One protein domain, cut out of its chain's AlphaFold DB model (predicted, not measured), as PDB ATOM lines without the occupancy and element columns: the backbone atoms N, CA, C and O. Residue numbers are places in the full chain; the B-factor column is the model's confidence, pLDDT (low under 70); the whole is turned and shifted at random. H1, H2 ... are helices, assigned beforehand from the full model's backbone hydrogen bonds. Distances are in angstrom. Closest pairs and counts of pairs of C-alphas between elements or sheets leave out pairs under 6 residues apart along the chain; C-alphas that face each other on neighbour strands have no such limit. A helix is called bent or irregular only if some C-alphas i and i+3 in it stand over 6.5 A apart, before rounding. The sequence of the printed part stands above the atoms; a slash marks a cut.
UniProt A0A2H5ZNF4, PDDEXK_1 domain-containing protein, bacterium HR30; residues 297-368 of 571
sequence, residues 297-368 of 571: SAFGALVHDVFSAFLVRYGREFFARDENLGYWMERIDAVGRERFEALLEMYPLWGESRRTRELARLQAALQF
ATOM      1  N   SER A 297     202.943 176.559 199.646       88.88
ATOM      2  CA  SER A 297     203.796 177.139 198.604       88.88
ATOM      3  C   SER A 297     202.981 177.648 197.412       88.88
ATOM      4  O   SER A 297     203.137 178.802 197.024       88.88
ATOM      5  N   ALA A 298     202.073 176.825 196.877       92.12
ATOM      6  CA  ALA A 298     201.204 177.189 195.758       92.12
ATOM      7  C   ALA A 298     200.261 178.346 196.118       92.12
ATOM      8  O   ALA A 298     200.099 179.284 195.343       92.12
ATOM      9  N   PHE A 299     199.689 178.321 197.325       94.94
ATOM     10  CA  PHE A 299     198.863 179.414 197.829       94.94
ATOM     11  C   PHE A 299     199.668 180.709 197.986       94.94
ATOM     12  O   PHE A 299     199.197 181.771 197.593       94.94
ATOM     13  N   GLY A 300     200.887 180.630 198.529       94.38
ATOM     14  CA  GLY A 300     201.767 181.788 198.659       94.38
ATOM     15  C   GLY A 300     202.131 182.404 197.313       94.38
ATOM     16  O   GLY A 300     201.962 183.606 197.128       94.38
ATOM     17  N   ALA A 301     202.544 181.576 196.353       94.88
ATOM     18  CA  ALA A 301     202.845 182.016 194.993       94.88
ATOM     19  C   ALA A 301     201.636 182.692 194.326       94.88
ATOM     20  O   ALA A 301     201.787 183.749 193.720       94.88
ATOM     21  N   LEU A 302     200.432 182.136 194.502       97.38
ATOM     22  CA  LEU A 302     199.200 182.732 193.986       97.38
ATOM     23  C   LEU A 302     198.913 184.109 194.598       97.38
ATOM     24  O   LEU A 302     198.527 185.028 193.883       97.38
ATOM     25  N   VAL A 303     199.098 184.274 195.911       97.69
ATOM     26  CA  VAL A 303     198.919 185.579 196.565       97.69
ATOM     27  C   VAL A 303     199.894 186.614 195.993       97.69
ATOM     28  O   VAL A 303     199.469 187.732 195.706       97.69
ATOM     29  N   HIS A 304     201.170 186.253 195.809       97.38
ATOM     30  CA  HIS A 304     202.162 187.145 195.196       97.38
ATOM     31  C   HIS A 304     201.778 187.515 193.756       97.38
ATOM     32  O   HIS A 304     201.760 188.701 193.432       97.38
ATOM     33  N   ASP A 305     201.396 186.538 192.924       98.00
ATOM     34  CA  ASP A 305     200.979 186.788 191.534       98.00
ATOM     35  C   ASP A 305     199.776 187.738 191.466       98.00
ATOM     36  O   ASP A 305     199.794 188.724 190.729       98.00
ATOM     37  N   VAL A 306     198.749 187.503 192.291       98.50
ATOM     38  CA  VAL A 306     197.561 188.364 192.342       98.50
ATOM     39  C   VAL A 306     197.911 189.775 192.793       98.50
ATOM     40  O   VAL A 306     197.480 190.745 192.165       98.50
ATOM     41  N   PHE A 307     198.666 189.911 193.883       98.44
ATOM     42  CA  PHE A 307     198.977 191.222 194.438       98.44
ATOM     43  C   PHE A 307     199.892 192.025 193.511       98.44
ATOM     44  O   PHE A 307     199.635 193.203 193.271       98.44
ATOM     45  N   SER A 308     200.889 191.379 192.905       98.25
ATOM     46  CA  SER A 308     201.718 191.987 191.865       98.25
ATOM     47  C   SER A 308     200.879 192.435 190.666       98.25
ATOM     48  O   SER A 308     200.935 193.602 190.278       98.25
ATOM     49  N   ALA A 309     200.020 191.562 190.125       98.50
ATOM     50  CA  ALA A 309     199.147 191.903 189.003       98.50
ATOM     51  C   ALA A 309     198.212 193.080 189.328       98.50
ATOM     52  O   ALA A 309     197.977 193.942 188.478       98.50
ATOM     53  N   PHE A 310     197.709 193.150 190.563       98.75
ATOM     54  CA  PHE A 310     196.931 194.284 191.046       98.75
ATOM     55  C   PHE A 310     197.758 195.572 191.092       98.75
ATOM     56  O   PHE A 310     197.314 196.583 190.555       98.75
ATOM     57  N   LEU A 311     198.959 195.545 191.673       98.44
ATOM     58  CA  LEU A 311     199.820 196.725 191.768       98.44
ATOM     59  C   LEU A 311     200.297 197.209 190.394       98.44
ATOM     60  O   LEU A 311     200.328 198.410 190.146       98.44
ATOM     61  N   VAL A 312     200.608 196.305 189.469       98.19
ATOM     62  CA  VAL A 312     200.943 196.675 188.086       98.19
ATOM     63  C   VAL A 312     199.763 197.370 187.401       98.19
ATOM     64  O   VAL A 312     199.966 198.340 186.673       98.19
ATOM     65  N   ARG A 313     198.531 196.897 187.633       98.44
ATOM     66  CA  ARG A 313     197.323 197.425 186.982       98.44
ATOM     67  C   ARG A 313     196.799 198.715 187.626       98.44
ATOM     68  O   ARG A 313     196.253 199.542 186.908       98.44
ATOM     69  N   TYR A 314     196.932 198.860 188.944       98.56
ATOM     70  CA  TYR A 314     196.234 199.887 189.730       98.56
ATOM     71  C   TYR A 314     197.099 200.572 190.797       98.56
ATOM     72  O   TYR A 314     196.592 201.354 191.598       98.56
ATOM     73  N   GLY A 315     198.390 200.249 190.887       97.88
ATOM     74  CA  GLY A 315     199.239 200.684 191.996       97.88
ATOM     75  C   GLY A 315     199.325 202.202 192.120       97.88
ATOM     76  O   GLY A 315     199.303 202.715 193.234       97.88
ATOM     77  N   ARG A 316     199.376 202.936 191.001       98.25
ATOM     78  CA  ARG A 316     199.473 204.406 191.020       98.25
ATOM     79  C   ARG A 316     198.266 205.032 191.711       98.25
ATOM     80  O   ARG A 316     198.447 205.771 192.673       98.25
ATOM     81  N   GLU A 317     197.071 204.680 191.263       98.44
ATOM     82  CA  GLU A 317     195.794 205.167 191.778       98.44
ATOM     83  C   GLU A 317     195.565 204.691 193.222       98.44
ATOM     84  O   GLU A 317     195.205 205.471 194.107       98.44
ATOM     85  N   PHE A 318     195.873 203.417 193.494       98.44
ATOM     86  CA  PHE A 318     195.764 202.827 194.826       98.44
ATOM     87  C   PHE A 318     196.642 203.556 195.851       98.44
ATOM     88  O   PHE A 318     196.167 203.920 196.928       98.44
ATOM     89  N   PHE A 319     197.915 203.813 195.537       97.75
ATOM     90  CA  PHE A 319     198.814 204.505 196.464       97.75
ATOM     91  C   PHE A 319     198.570 206.025 196.529       97.75
ATOM     92  O   PHE A 319     198.863 206.626 197.569       97.75
ATOM     93  N   ALA A 320     197.984 206.632 195.488       97.38
ATOM     94  CA  ALA A 320     197.547 208.035 195.473       97.38
ATOM     95  C   ALA A 320     196.275 208.298 196.298       97.38
ATOM     96  O   ALA A 320     196.034 209.432 196.705       97.38
ATOM     97  N   ARG A 321     195.524 207.239 196.625       96.94
ATOM     98  CA  ARG A 321     194.215 207.285 197.302       96.94
ATOM     99  C   ARG A 321     193.100 207.837 196.434       96.94
ATOM    100  O   ARG A 321     192.157 208.444 196.938       96.94
ATOM    101  N   ASP A 322     193.194 207.559 195.146       94.00
ATOM    102  CA  ASP A 322     192.078 207.745 194.242       94.00
ATOM    103  C   ASP A 322     191.048 206.667 194.615       94.00
ATOM    104  O   ASP A 322     191.394 205.493 194.681       94.00
ATOM    105  N   GLU A 323     189.808 207.035 194.935       97.88
ATOM    106  CA  GLU A 323     188.741 206.138 195.433       97.88
ATOM    107  C   GLU A 323     188.825 205.689 196.907       97.88
ATOM    108  O   GLU A 323     189.712 206.050 197.679       97.88
ATOM    109  N   ASN A 324     187.812 204.931 197.340       98.00
ATOM    110  CA  ASN A 324     187.685 204.396 198.697       98.00
ATOM    111  C   ASN A 324     188.134 202.923 198.788       98.00
ATOM    112  O   ASN A 324     188.257 202.224 197.786       98.00
ATOM    113  N   LEU A 325     188.334 202.421 200.012       98.00
ATOM    114  CA  LEU A 325     188.798 201.049 200.248       98.00
ATOM    115  C   LEU A 325     187.876 199.975 199.640       98.00
ATOM    116  O   LEU A 325     188.373 198.974 199.131       98.00
ATOM    117  N   GLY A 326     186.554 200.177 199.663       98.44
ATOM    118  CA  GLY A 326     185.593 199.221 199.105       98.44
ATOM    119  C   GLY A 326     185.783 199.022 197.601       98.44
ATOM    120  O   GLY A 326     185.832 197.889 197.131       98.44
ATOM    121  N   TYR A 327     186.013 200.115 196.868       98.50
ATOM    122  CA  TYR A 327     186.348 200.066 195.443       98.50
ATOM    123  C   TYR A 327     187.600 199.212 195.181       98.50
ATOM    124  O   TYR A 327     187.611 198.352 194.299       98.50
ATOM    125  N   TRP A 328     188.654 199.395 195.980       98.50
ATOM    126  CA  TRP A 328     189.893 198.632 195.816       98.50
ATOM    127  C   TRP A 328     189.767 197.162 196.223       98.50
ATOM    128  O   TRP A 328     190.380 196.307 195.579       98.50
ATOM    129  N   MET A 329     188.933 196.851 197.221       98.50
ATOM    130  CA  MET A 329     188.589 195.474 197.595       98.50
ATOM    131  C   MET A 329     187.914 194.722 196.438       98.50
ATOM    132  O   MET A 329     188.306 193.602 196.117       98.50
ATOM    133  N   GLU A 330     186.970 195.352 195.736       98.50
ATOM    134  CA  GLU A 330     186.333 194.741 194.560       98.50
ATOM    135  C   GLU A 330     187.340 194.479 193.428       98.50
ATOM    136  O   GLU A 330     187.299 193.441 192.759       98.50
ATOM    137  N   ARG A 331     188.288 195.404 193.222       98.69
ATOM    138  CA  ARG A 331     189.320 195.276 192.184       98.69
ATOM    139  C   ARG A 331     190.319 194.162 192.479       98.69
ATOM    140  O   ARG A 331     190.639 193.410 191.557       98.69
ATOM    141  N   ILE A 332     190.799 194.030 193.719       98.56
ATOM    142  CA  ILE A 332     191.707 192.930 194.078       98.56
ATOM    143  C   ILE A 332     190.995 191.577 193.989       98.56
ATOM    144  O   ILE A 332     191.588 190.618 193.505       98.56
ATOM    145  N   ASP A 333     189.709 191.503 194.350       98.62
ATOM    146  CA  ASP A 333     188.922 190.273 194.243       98.62
ATOM    147  C   ASP A 333     188.727 189.841 192.785       98.62
ATOM    148  O   ASP A 333     188.790 188.647 192.473       98.62
ATOM    149  N   ALA A 334     188.531 190.797 191.874       98.62
ATOM    150  CA  ALA A 334     188.445 190.522 190.444       98.62
ATOM    151  C   ALA A 334     189.765 189.956 189.887       98.62
ATOM    152  O   ALA A 334     189.741 188.950 189.177       98.62
ATOM    153  N   VAL A 335     190.911 190.549 190.250       98.69
ATOM    154  CA  VAL A 335     192.241 190.029 189.868       98.69
ATOM    155  C   VAL A 335     192.488 188.657 190.508       98.69
ATOM    156  O   VAL A 335     192.972 187.744 189.844       98.69
ATOM    157  N   GLY A 336     192.094 188.477 191.771       98.44
ATOM    158  CA  GLY A 336     192.191 187.209 192.490       98.44
ATOM    159  C   GLY A 336     191.455 186.076 191.786       98.44
ATOM    160  O   GLY A 336     192.015 184.997 191.608       98.44
ATOM    161  N   ARG A 337     190.227 186.330 191.321       98.69
ATOM    162  CA  ARG A 337     189.448 185.351 190.552       98.69
ATOM    163  C   ARG A 337     190.102 185.022 189.212       98.69
ATOM    164  O   ARG A 337     190.224 183.849 188.886       98.69
ATOM    165  N   GLU A 338     190.544 186.039 188.471       98.38
ATOM    166  CA  GLU A 338     191.245 185.882 187.185       98.38
ATOM    167  C   GLU A 338     192.451 184.935 187.322       98.38
ATOM    168  O   GLU A 338     192.568 183.963 186.577       98.38
ATOM    169  N   ARG A 339     193.318 185.168 188.316       98.12
ATOM    170  CA  ARG A 339     194.524 184.348 188.529       98.12
ATOM    171  C   ARG A 339     194.246 182.992 189.156       98.12
ATOM    172  O   ARG A 339     194.943 182.033 188.843       98.12
ATOM    173  N   PHE A 340     193.225 182.883 190.005       97.94
ATOM    174  CA  PHE A 340     192.808 181.592 190.543       97.94
ATOM    175  C   PHE A 340     192.317 180.660 189.429       97.94
ATOM    176  O   PHE A 340     192.737 179.510 189.391       97.94
ATOM    177  N   GLU A 341     191.505 181.152 188.487       96.62
ATOM    178  CA  GLU A 341     191.073 180.354 187.330       96.62
ATOM    179  C   GLU A 341     192.260 179.921 186.458       96.62
ATOM    180  O   GLU A 341     192.352 178.749 186.100       96.62
ATOM    181  N   ALA A 342     193.226 180.813 186.203       94.38
ATOM    182  CA  ALA A 342     194.450 180.456 185.480       94.38
ATOM    183  C   ALA A 342     195.276 179.379 186.215       94.38
ATOM    184  O   ALA A 342     195.798 178.454 185.597       94.38
ATOM    185  N   LEU A 343     195.363 179.447 187.550       94.38
ATOM    186  CA  LEU A 343     196.026 178.415 188.351       94.38
ATOM    187  C   LEU A 343     195.331 177.052 188.210       94.38
ATOM    188  O   LEU A 343     196.013 176.029 188.157       94.38
ATOM    189  N   LEU A 344     193.995 177.018 188.143       91.31
ATOM    190  CA  LEU A 344     193.223 175.776 188.019       91.31
ATOM    191  C   LEU A 344     193.474 175.026 186.702       91.31
ATOM    192  O   LEU A 344     193.200 173.827 186.641       91.31
ATOM    193  N   GLU A 345     194.020 175.683 185.675       89.62
ATOM    194  CA  GLU A 345     194.452 175.013 184.441       89.62
ATOM    195  C   GLU A 345     195.640 174.068 184.683       89.62
ATOM    196  O   GLU A 345     195.786 173.058 183.993       89.62
ATOM    197  N   MET A 346     196.470 174.368 185.688       86.25
ATOM    198  CA  MET A 346     197.689 173.617 186.014       86.25
ATOM    199  C   MET A 346     197.597 172.853 187.339       86.25
ATOM    200  O   MET A 346     198.287 171.850 187.520       86.25
ATOM    201  N   TYR A 347     196.766 173.312 188.278       87.88
ATOM    202  CA  TYR A 347     196.674 172.762 189.626       87.88
ATOM    203  C   TYR A 347     195.382 171.937 189.805       87.88
ATOM    204  O   TYR A 347     194.279 172.482 189.698       87.88
ATOM    205  N   PRO A 348     195.470 170.634 190.138       85.88
ATOM    206  CA  PRO A 348     194.334 169.711 190.097       85.88
ATOM    207  C   PRO A 348     193.407 169.805 191.328       85.88
ATOM    208  O   PRO A 348     193.181 168.816 192.021       85.88
ATOM    209  N   LEU A 349     192.811 170.970 191.606       85.19
ATOM    210  CA  LEU A 349     191.778 171.090 192.648       85.19
ATOM    211  C   LEU A 349     190.446 170.477 192.191       85.19
ATOM    212  O   LEU A 349     189.830 170.922 191.210       85.19
ATOM    213  N   TRP A 350     189.965 169.475 192.933       82.00
ATOM    214  CA  TRP A 350     188.766 168.712 192.575       82.00
ATOM    215  C   TRP A 350     187.498 169.223 193.255       82.00
ATOM    216  O   TRP A 350     187.461 169.438 194.461       82.00
ATOM    217  N   GLY A 351     186.420 169.327 192.477       83.81
ATOM    218  CA  GLY A 351     185.091 169.675 192.974       83.81
ATOM    219  C   GLY A 351     184.877 171.176 193.178       83.81
ATOM    220  O   GLY A 351     185.719 171.895 193.717       83.81
ATOM    221  N   GLU A 352     183.698 171.640 192.773       86.25
ATOM    222  CA  GLU A 352     183.299 173.047 192.845       86.25
ATOM    223  C   GLU A 352     183.367 173.588 194.278       86.25
ATOM    224  O   GLU A 352     183.979 174.622 194.517       86.25
ATOM    225  N   SER A 353     182.877 172.835 195.268       83.56
ATOM    226  CA  SER A 353     182.911 173.267 196.671       83.56
ATOM    227  C   SER A 353     184.327 173.524 197.197       83.56
ATOM    228  O   SER A 353     184.515 174.398 198.040       83.56
ATOM    229  N   ARG A 354     185.342 172.783 196.727       88.94
ATOM    230  CA  ARG A 354     186.732 172.995 197.163       88.94
ATOM    231  C   ARG A 354     187.322 174.232 196.510       88.94
ATOM    232  O   ARG A 354     187.918 175.043 197.211       88.94
ATOM    233  N   ARG A 355     187.076 174.410 195.210       94.19
ATOM    234  CA  ARG A 355     187.469 175.611 194.463       94.19
ATOM    235  C   ARG A 355     186.859 176.865 195.083       94.19
ATOM    236  O   ARG A 355     187.590 177.801 195.372       94.19
ATOM    237  N   THR A 356     185.567 176.839 195.408       95.56
ATOM    238  CA  THR A 356     184.878 177.947 196.083       95.56
ATOM    239  C   THR A 356     185.491 178.264 197.447       95.56
ATOM    240  O   THR A 356     185.706 179.432 197.760       95.56
ATOM    241  N   ARG A 357     185.824 177.249 198.262       95.31
ATOM    242  CA  ARG A 357     186.486 177.469 199.563       95.31
ATOM    243  C   ARG A 357     187.883 178.069 199.416       95.31
ATOM    244  O   ARG A 357     188.232 178.969 200.172       95.31
ATOM    245  N   GLU A 358     188.673 177.579 198.468       95.94
ATOM    246  CA  GLU A 358     190.035 178.072 198.245       95.94
ATOM    247  C   GLU A 358     190.046 179.481 197.643       95.94
ATOM    248  O   GLU A 358     190.857 180.306 198.064       95.94
ATOM    249  N   LEU A 359     189.099 179.799 196.755       97.69
ATOM    250  CA  LEU A 359     188.892 181.158 196.260       97.69
ATOM    251  C   LEU A 359     188.474 182.104 197.392       97.69
ATOM    252  O   LEU A 359     189.069 183.164 197.546       97.69
ATOM    253  N   ALA A 360     187.522 181.707 198.242       96.88
ATOM    254  CA  ALA A 360     187.124 182.514 199.397       96.88
ATOM    255  C   ALA A 360     188.297 182.743 200.371       96.88
ATOM    256  O   ALA A 360     188.472 183.844 200.892       96.88
ATOM    257  N   ARG A 361     189.141 181.721 200.582       95.38
ATOM    258  CA  ARG A 361     190.373 181.827 201.383       95.38
ATOM    259  C   ARG A 361     191.359 182.832 200.786       95.38
ATOM    260  O   ARG A 361     191.949 183.608 201.534       95.38
ATOM    261  N   LEU A 362     191.543 182.808 199.467       96.88
ATOM    262  CA  LEU A 362     192.382 183.763 198.744       96.88
ATOM    263  C   LEU A 362     191.840 185.191 198.884       96.88
ATOM    264  O   LEU A 362     192.585 186.077 199.291       96.88
ATOM    265  N   GLN A 363     190.552 185.401 198.609       97.12
ATOM    266  CA  GLN A 363     189.903 186.714 198.686       97.12
ATOM    267  C   GLN A 363     190.018 187.319 200.087       97.12
ATOM    268  O   GLN A 363     190.469 188.452 200.230       97.12
ATOM    269  N   ALA A 364     189.734 186.545 201.138       95.69
ATOM    270  CA  ALA A 364     189.897 187.012 202.516       95.69
ATOM    271  C   ALA A 364     191.343 187.457 202.811       95.69
ATOM    272  O   ALA A 364     191.568 188.505 203.416       95.69
ATOM    273  N   ALA A 365     192.336 186.689 202.349       95.12
ATOM    274  CA  ALA A 365     193.746 187.024 202.533       95.12
ATOM    275  C   ALA A 365     194.130 188.327 201.796       95.12
ATOM    276  O   ALA A 365     194.801 189.192 202.359       95.12
ATOM    277  N   LEU A 366     193.657 188.499 200.562       96.81
ATOM    278  CA  LEU A 366     193.892 189.696 199.753       96.81
ATOM    279  C   LEU A 366     193.203 190.940 200.327       96.81
ATOM    280  O   LEU A 366     193.795 192.018 200.339       96.81
ATOM    281  N   GLN A 367     191.986 190.795 200.850       95.50
ATOM    282  CA  GLN A 367     191.257 191.882 201.501       95.50
ATOM    283  C   GLN A 367     191.980 192.368 202.761       95.50
ATOM    284  O   GLN A 367     192.107 193.578 202.951       95.50
ATOM    285  N   PHE A 368     192.527 191.461 203.585       95.19
ATOM    286  CA  PHE A 368     193.370 191.860 204.717       95.19
ATOM    287  C   PHE A 368     194.615 192.631 204.262       95.19
ATOM    288  O   PHE A 368     194.964 193.647 204.866       95.19
TER     289      PHE A 368
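What this domain is: This is residues 297 to 368 of the 571 residues of the protein "PDDEXK_1 domain-containing protein" of bacterium HR30 (UniProt A0A2H5ZNF4). Three helices fold back and forth along a short rod as two successive helical hairpins, H1 with H2 and H2 with H3: H2 crosses both H1 and H3 slantwise, and the centres of the three helices make a triangle. H1 and H3 also meet, through part of each, and H1 has a kink of 78 degrees near residue 314. The printed part has 72 residues, with three named helices in the order H1, H2, H3 and no named strand; the class is all helix. The whole is compact, with a radius of gyration of the C-alphas of 12.7 A and spans of 40 by 19 by 17 A.

How they stand to each other: H1, residues 297 to 320, touches H2, residues 325 to 344; their closest C-alphas, those of Val 306 and Gly 336, are 5.5 A apart. This hairpin runs opposite ways at a steep tilt of 37 degrees, only just past shallow. H2 touches H3, residues 352 to 368, closest at the C-alphas of Asp 333 and Gln 363, 5.8 A apart. This second hairpin runs opposite ways at a steep tilt of 40 degrees. H1 touches H3 with residues 299 to 307 alone, and H3 touches H1 with residues 362 to 366 alone; the closest C-alphas, those of Val 303 and Leu 362, are 7.1 A apart. H1 and H3 run the same way at a steep tilt of 46 degrees. Every O i to N i+4 pair is within hydrogen-bond range in H2 and H3; in H1, 18 of 20 are.

Where its parts are: H1 begins at C-alpha 297 (203.796, 177.139, 198.604) and measures 31.7 A from first to last C-alpha. It is irregular: C-alphas 313 and 316 are 8.3 A apart. H2 measures 28.4 A. H3 measures 24.4 A and ends at C-alpha 368 (193.370, 191.860, 204.717).

The domain as a whole: The C-alphas farthest apart, those of Ala 320 and Gly 351, are 40.4 A apart. The printed part has no cut; the link from H1 to H2 is tight and that from H2 to H3 short. The mean pLDDT of the printed part is 95.4, and no printed residue is under 70.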